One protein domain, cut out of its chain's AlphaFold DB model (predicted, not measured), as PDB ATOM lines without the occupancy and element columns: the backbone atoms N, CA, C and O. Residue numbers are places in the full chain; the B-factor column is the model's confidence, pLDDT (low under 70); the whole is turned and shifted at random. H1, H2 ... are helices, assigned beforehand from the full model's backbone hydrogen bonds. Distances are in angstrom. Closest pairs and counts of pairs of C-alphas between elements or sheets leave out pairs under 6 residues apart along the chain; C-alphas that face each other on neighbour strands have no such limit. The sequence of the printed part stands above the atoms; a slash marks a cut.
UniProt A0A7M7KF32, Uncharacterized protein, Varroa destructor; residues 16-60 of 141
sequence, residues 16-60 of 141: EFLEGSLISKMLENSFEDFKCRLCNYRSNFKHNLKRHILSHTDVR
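Overview. This is residues 16 to 60 of the 141 residues of an uncharacterized protein of Varroa destructor (UniProt A0A7M7KF32). This is a small domain with little regular structure: one short helix, H3, packs on a shorter one, H2, a long loop joins them, and the still shorter H1 lies near one end of the longest axis. The printed part has 45 residues, 17 of them in three named helices, in the order H1, H2, H3, with no named strand; the class is all helix. It is compact, with a radius of gyration of the C-alphas of 9.6 A and spans of 24 by 17 by 15 A.

Arrangement. Start at H3, residues 46 to 53, which touches H2, residues 23 to 27; their closest C-alphas, Ile 23 and Ile 53, are 6.8 A apart. H1, residues 16 to 19, is close to H2 but not clearly touching, its closest C-alphas being Leu 18 and Ser 24 at 6.9 A, and is apart from H3. Every O i to N i+4 pair is within hydrogen-bond range in H2 and H3; H1 is too short for one.

Along the chain. Find C-alpha 46 at (30.496, 26.864, 37.063); H3 runs 10.9 A to C-alpha 53. H2 spans 6.2 A and H1 5.1 A, from C-alpha 16 at (24.026, 36.641, 50.343).

Size, cuts and confidence. The C-alphas farthest apart, Glu 16 and Asn 40, are 27.7 A apart. The printed part has no cut; H2 to H3 is a long link, H1 to H2 a tight one. Confidence is low, under 70, at residues 16 to 32.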
ATOM      1  N   GLU A  16      23.568  35.281  50.023       47.12
ATOM      2  CA  GLU A  16      24.026  36.641  50.343       47.12
ATOM      3  C   GLU A  16      25.443  36.708  50.954       47.12
ATOM      4  O   GLU A  16      26.194  37.643  50.683       47.12
ATOM      5  N   PHE A  17      25.888  35.694  51.711       47.62
ATOM      6  CA  PHE A  17      27.233  35.691  52.321       47.62
ATOM      7  C   PHE A  17      28.337  35.346  51.307       47.62
ATOM      8  O   PHE A  17      29.506  35.687  51.493       47.62
ATOM      9  N   LEU A  18      27.973  34.671  50.209       49.47
ATOM     10  CA  LEU A  18      28.875  34.411  49.087       49.47
ATOM     11  C   LEU A  18      28.985  35.618  48.157       49.47
ATOM     12  O   LEU A  18      30.027  35.794  47.531       49.47
ATOM     13  N   GLU A  19      27.934  36.432  48.080       47.69
ATOM     14  CA  GLU A  19      27.866  37.579  47.177       47.69
ATOM     15  C   GLU A  19      28.694  38.772  47.680       47.69
ATOM     16  O   GLU A  19      29.275  39.479  46.859       47.69
ATOM     17  N   GLY A  20      28.881  38.916  49.001       52.28
ATOM     18  CA  GLY A  20      29.639  40.018  49.618       52.28
ATOM     19  C   GLY A  20      31.122  39.768  49.958       52.28
ATOM     20  O   GLY A  20      31.781  40.667  50.473       52.28
ATOM     21  N   SER A  21      31.679  38.577  49.706       59.22
ATOM     22  CA  SER A  21      33.043  38.194  50.131       59.22
ATOM     23  C   SER A  21      33.945  37.855  48.934       59.22
ATOM     24  O   SER A  21      33.439  37.536  47.863       59.22
ATOM     25  N   LEU A  22      35.278  37.908  49.113       57.44
ATOM     26  CA  LEU A  22      36.395  37.681  48.155       57.44
ATOM     27  C   LEU A  22      36.151  36.651  47.027       57.44
ATOM     28  O   LEU A  22      36.748  36.744  45.956       57.44
ATOM     29  N   ILE A  23      35.256  35.696  47.260       65.50
ATOM     30  CA  ILE A  23      34.755  34.702  46.315       65.50
ATOM     31  C   ILE A  23      34.147  35.352  45.056       65.50
ATOM     32  O   ILE A  23      34.498  34.913  43.965       65.50
ATOM     33  N   SER A  24      33.322  36.405  45.147       66.56
ATOM     34  CA  SER A  24      32.732  37.073  43.963       66.56
ATOM     35  C   SER A  24      33.801  37.653  43.027       66.56
ATOM     36  O   SER A  24      33.809  37.351  41.834       66.56
ATOM     37  N   LYS A  25      34.797  38.363  43.578       66.88
ATOM     38  CA  LYS A  25      35.943  38.908  42.818       66.88
ATOM     39  C   LYS A  25      36.806  37.817  42.180       66.88
ATOM     40  O   LYS A  25      37.297  37.960  41.065       66.88
ATOM     41  N   MET A  26      36.981  36.690  42.873       66.62
ATOM     42  CA  MET A  26      37.703  35.526  42.344       66.62
ATOM     43  C   MET A  26      36.939  34.801  41.229       66.62
ATOM     44  O   MET A  26      37.511  33.942  40.556       66.62
ATOM     45  N   LEU A  27      35.664  35.130  41.022       66.75
ATOM     46  CA  LEU A  27      34.761  34.462  40.097       66.75
ATOM     47  C   LEU A  27      34.405  35.291  38.855       66.75
ATOM     48  O   LEU A  27      34.159  34.682  37.816       66.75
ATOM     49  N   GLU A  28      34.442  36.626  38.927       64.25
ATOM     50  CA  GLU A  28      34.036  37.562  37.857       64.25
ATOM     51  C   GLU A  28      34.607  37.241  36.469       64.25
ATOM     52  O   GLU A  28      33.891  37.346  35.486       64.25
ATOM     53  N   ASN A  29      35.849  36.760  36.384       59.38
ATOM     54  CA  ASN A  29      36.482  36.380  35.112       59.38
ATOM     55  C   ASN A  29      36.915  34.903  35.057       59.38
ATOM     56  O   ASN A  29      37.442  34.427  34.058       59.38
ATOM     57  N   SER A  30      36.752  34.160  36.153       61.53
ATOM     58  CA  SER A  30      37.113  32.735  36.204       61.53
ATOM     59  C   SER A  30      36.029  31.862  35.557       61.53
ATOM     60  O   SER A  30      36.269  30.700  35.235       61.53
ATOM     61  N   PHE A  31      34.829  32.417  35.360       62.34
ATOM     62  CA  PHE A  31      33.704  31.727  34.736       62.34
ATOM     63  C   PHE A  31      33.771  31.611  33.221       62.34
ATOM     64  O   PHE A  31      33.148  30.690  32.701       62.34
ATOM     65  N   GLU A  32      34.520  32.478  32.545       63.75
ATOM     66  CA  GLU A  32      34.681  32.410  31.089       63.75
ATOM     67  C   GLU A  32      35.628  31.267  30.679       63.75
ATOM     68  O   GLU A  32      35.343  30.555  29.723       63.75
ATOM     69  N   ASP A  33      36.664  30.986  31.479       71.31
ATOM     70  CA  ASP A  33      37.659  29.931  31.197       71.31
ATOM     71  C   ASP A  33      37.513  28.661  32.054       71.31
ATOM     72  O   ASP A  33      38.338  27.742  31.987       71.31
ATOM     73  N   PHE A  34      36.520  28.634  32.946       84.19
ATOM     74  CA  PHE A  34      36.333  27.620  33.990       84.19
ATOM     75  C   PHE A  34      37.620  27.227  34.760       84.19
ATOM     76  O   PHE A  34      37.764  26.095  35.251       84.19
ATOM     77  N   LYS A  35      38.562  28.165  34.893       85.75
ATOM     78  CA  LYS A  35      39.895  27.975  35.478       85.75
ATOM     79  C   LYS A  35      40.021  28.750  36.788       85.75
ATOM     80  O   LYS A  35      39.575  29.885  36.903       85.75
ATOM     81  N   CYS A  36      40.668  28.150  37.783       84.88
ATOM     82  CA  CYS A  36      41.034  28.840  39.013       84.88
ATOM     83  C   CYS A  36      42.187  29.829  38.769       84.88
ATOM     84  O   CYS A  36      43.148  29.518  38.073       84.88
ATOM     85  N   ARG A  37      42.122  31.016  39.382       81.38
ATOM     86  CA  ARG A  37      43.201  32.023  39.324       81.38
ATOM     87  C   ARG A  37      44.282  31.848  40.391       81.38
ATOM     88  O   ARG A  37      45.361  32.404  40.250       81.38
ATOM     89  N   LEU A  38      43.996  31.079  41.440       83.06
ATOM     90  CA  LEU A  38      44.913  30.843  42.562       83.06
ATOM     91  C   LEU A  38      45.753  29.573  42.387       83.06
ATOM     92  O   LEU A  38      46.745  29.382  43.081       83.06
ATOM     93  N   CYS A  39      45.354  28.684  41.477       86.94
ATOM     94  CA  CYS A  39      46.077  27.452  41.176       86.94
ATOM     95  C   CYS A  39      45.732  26.941  39.768       86.94
ATOM     96  O   CYS A  39      44.875  27.492  39.088       86.94
ATOM     97  N   ASN A  40      46.341  25.833  39.341       86.81
ATOM     98  CA  ASN A  40      46.121  25.253  38.010       86.81
ATOM     99  C   ASN A  40      44.831  24.419  37.866       86.81
ATOM    100  O   ASN A  40      44.659  23.722  36.866       86.81
ATOM    101  N   TYR A  41      43.911  24.479  38.834       87.12
ATOM    102  CA  TYR A  41      42.645  23.749  38.763       87.12
ATOM    103  C   TYR A  41      41.742  24.278  37.638       87.12
ATOM    104  O   TYR A  41      41.553  25.487  37.488       87.12
ATOM    105  N   ARG A  42      41.136  23.360  36.885       89.69
ATOM    106  CA  ARG A  42      40.115  23.625  35.863       89.69
ATOM    107  C   ARG A  42      38.908  22.734  36.122       89.69
ATOM    108  O   ARG A  42      39.048  21.628  36.640       89.69
ATOM    109  N   SER A  43      37.725  23.194  35.746       85.50
ATOM    110  CA  SER A  43      36.527  22.355  35.735       85.50
ATOM    111  C   SER A  43      35.729  22.595  34.463       85.50
ATOM    112  O   SER A  43      35.969  23.570  33.778       85.50
ATOM    113  N   ASN A  44      34.743  21.753  34.175       86.75
ATOM    114  CA  ASN A  44      33.818  21.992  33.061       86.75
ATOM    115  C   ASN A  44      32.521  22.680  33.521       86.75
ATOM    116  O   ASN A  44      31.598  22.857  32.735       86.75
ATOM    117  N   PHE A  45      32.408  23.011  34.815       82.56
ATOM    118  CA  PHE A  45      31.155  23.472  35.399       82.56
ATOM    119  C   PHE A  45      31.350  24.624  36.380       82.56
ATOM    120  O   PHE A  45      32.119  24.541  37.338       82.56
ATOM    121  N   LYS A  46      30.521  25.660  36.222       79.00
ATOM    122  CA  LYS A  46      30.496  26.864  37.063       79.00
ATOM    123  C   LYS A  46      30.491  26.546  38.566       79.00
ATOM    124  O   LYS A  46      31.267  27.105  39.338       79.00
ATOM    125  N   HIS A  47      29.630  25.616  38.982       77.12
ATOM    126  CA  HIS A  47      29.467  25.231  40.385       77.12
ATOM    127  C   HIS A  47      30.693  24.497  40.959       77.12
ATOM    128  O   HIS A  47      30.983  24.630  42.148       77.12
ATOM    129  N   ASN A  48      31.444  23.765  40.129       83.81
ATOM    130  CA  ASN A  48      32.664  23.078  40.554       83.81
ATOM    131  C   ASN A  48      33.791  24.069  40.816       83.81
ATOM    132  O   ASN A  48      34.460  23.960  41.841       83.81
ATOM    133  N   LEU A  49      33.942  25.068  39.946       82.44
ATOM    134  CA  LEU A  49      34.898  26.150  40.150       82.44
ATOM    135  C   LEU A  49      34.558  27.001  41.382       82.44
ATOM    136  O   LEU A  49      35.442  27.257  42.196       82.44
ATOM    137  N   LYS A  50      33.277  27.356  41.577       79.38
ATOM    138  CA  LYS A  50      32.803  28.027  42.806       79.38
ATOM    139  C   LYS A  50      33.187  27.237  44.056       79.38
ATOM    140  O   LYS A  50      33.795  27.780  44.971       79.38
ATOM    141  N   ARG A  51      32.871  25.938  44.082       79.88
ATOM    142  CA  ARG A  51      33.205  25.045  45.199       79.88
ATOM    143  C   ARG A  51      34.710  24.929  45.418       79.88
ATOM    144  O   ARG A  51      35.146  24.875  46.561       79.88
ATOM    145  N   HIS A  52      35.489  24.860  44.345       85.25
ATOM    146  CA  HIS A  52      36.941  24.811  44.430       85.25
ATOM    147  C   HIS A  52      37.508  26.094  45.049       85.25
ATOM    148  O   HIS A  52      38.387  26.018  45.891       85.25
ATOM    149  N   ILE A  53      36.979  27.271  44.718       81.50
ATOM    150  CA  ILE A  53      37.452  28.530  45.317       81.50
ATOM    151  C   ILE A  53      37.240  28.567  46.839       81.50
ATOM    152  O   ILE A  53      38.085  29.106  47.547       81.50
ATOM    153  N   LEU A  54      36.221  27.877  47.366       80.50
ATOM    154  CA  LEU A  54      36.051  27.672  48.815       80.50
ATOM    155  C   LEU A  54      37.169  26.839  49.468       80.50
ATOM    156  O   LEU A  54      37.184  26.703  50.686       80.50
ATOM    157  N   SER A  55      38.069  26.204  48.707       82.56
ATOM    158  CA  SER A  55      39.264  25.573  49.283       82.56
ATOM    159  C   SER A  55      40.397  26.559  49.516       82.56
ATOM    160  O   SER A  55      41.252  26.278  50.348       82.56
ATOM    161  N   HIS A  56      40.408  27.674  48.783       82.44
ATOM    162  CA  HIS A  56      41.377  28.758  48.953       82.44
ATOM    163  C   HIS A  56      40.933  29.780  49.994       82.44
ATOM    164  O   HIS A  56      41.744  30.570  50.463       82.44
ATOM    165  N   THR A  57      39.650  29.774  50.348       75.75
ATOM    166  CA  THR A  57      39.094  30.620  51.398       75.75
ATOM    167  C   THR A  57      38.707  29.771  52.607       75.75
ATOM    168  O   THR A  57      38.333  28.603  52.487       75.75
ATOM    169  N   ASP A  58      38.749  30.355  53.802       74.19
ATOM    170  CA  ASP A  58      38.231  29.703  55.013       74.19
ATOM    171  C   ASP A  58      36.708  29.836  55.161       74.19
ATOM    172  O   ASP A  58      36.127  29.465  56.182       74.19
ATOM    173  N   VAL A  59      36.034  30.304  54.106       78.81
ATOM    174  CA  VAL A  59      34.581  30.450  54.073       78.81
ATOM    175  C   VAL A  59      33.923  29.072  54.049       78.81
ATOM    176  O   VAL A  59      34.193  28.220  53.198       78.81
ATOM    177  N   ARG A  60      33.014  28.853  54.998       79.00
ATOM    178  CA  ARG A  60      32.258  27.611  55.171       79.00
ATOM    179  C   ARG A  60      30.775  27.967  55.276       79.00
ATOM    180  O   ARG A  60      30.296  28.181  56.379       79.00
TER     181      ARG A  60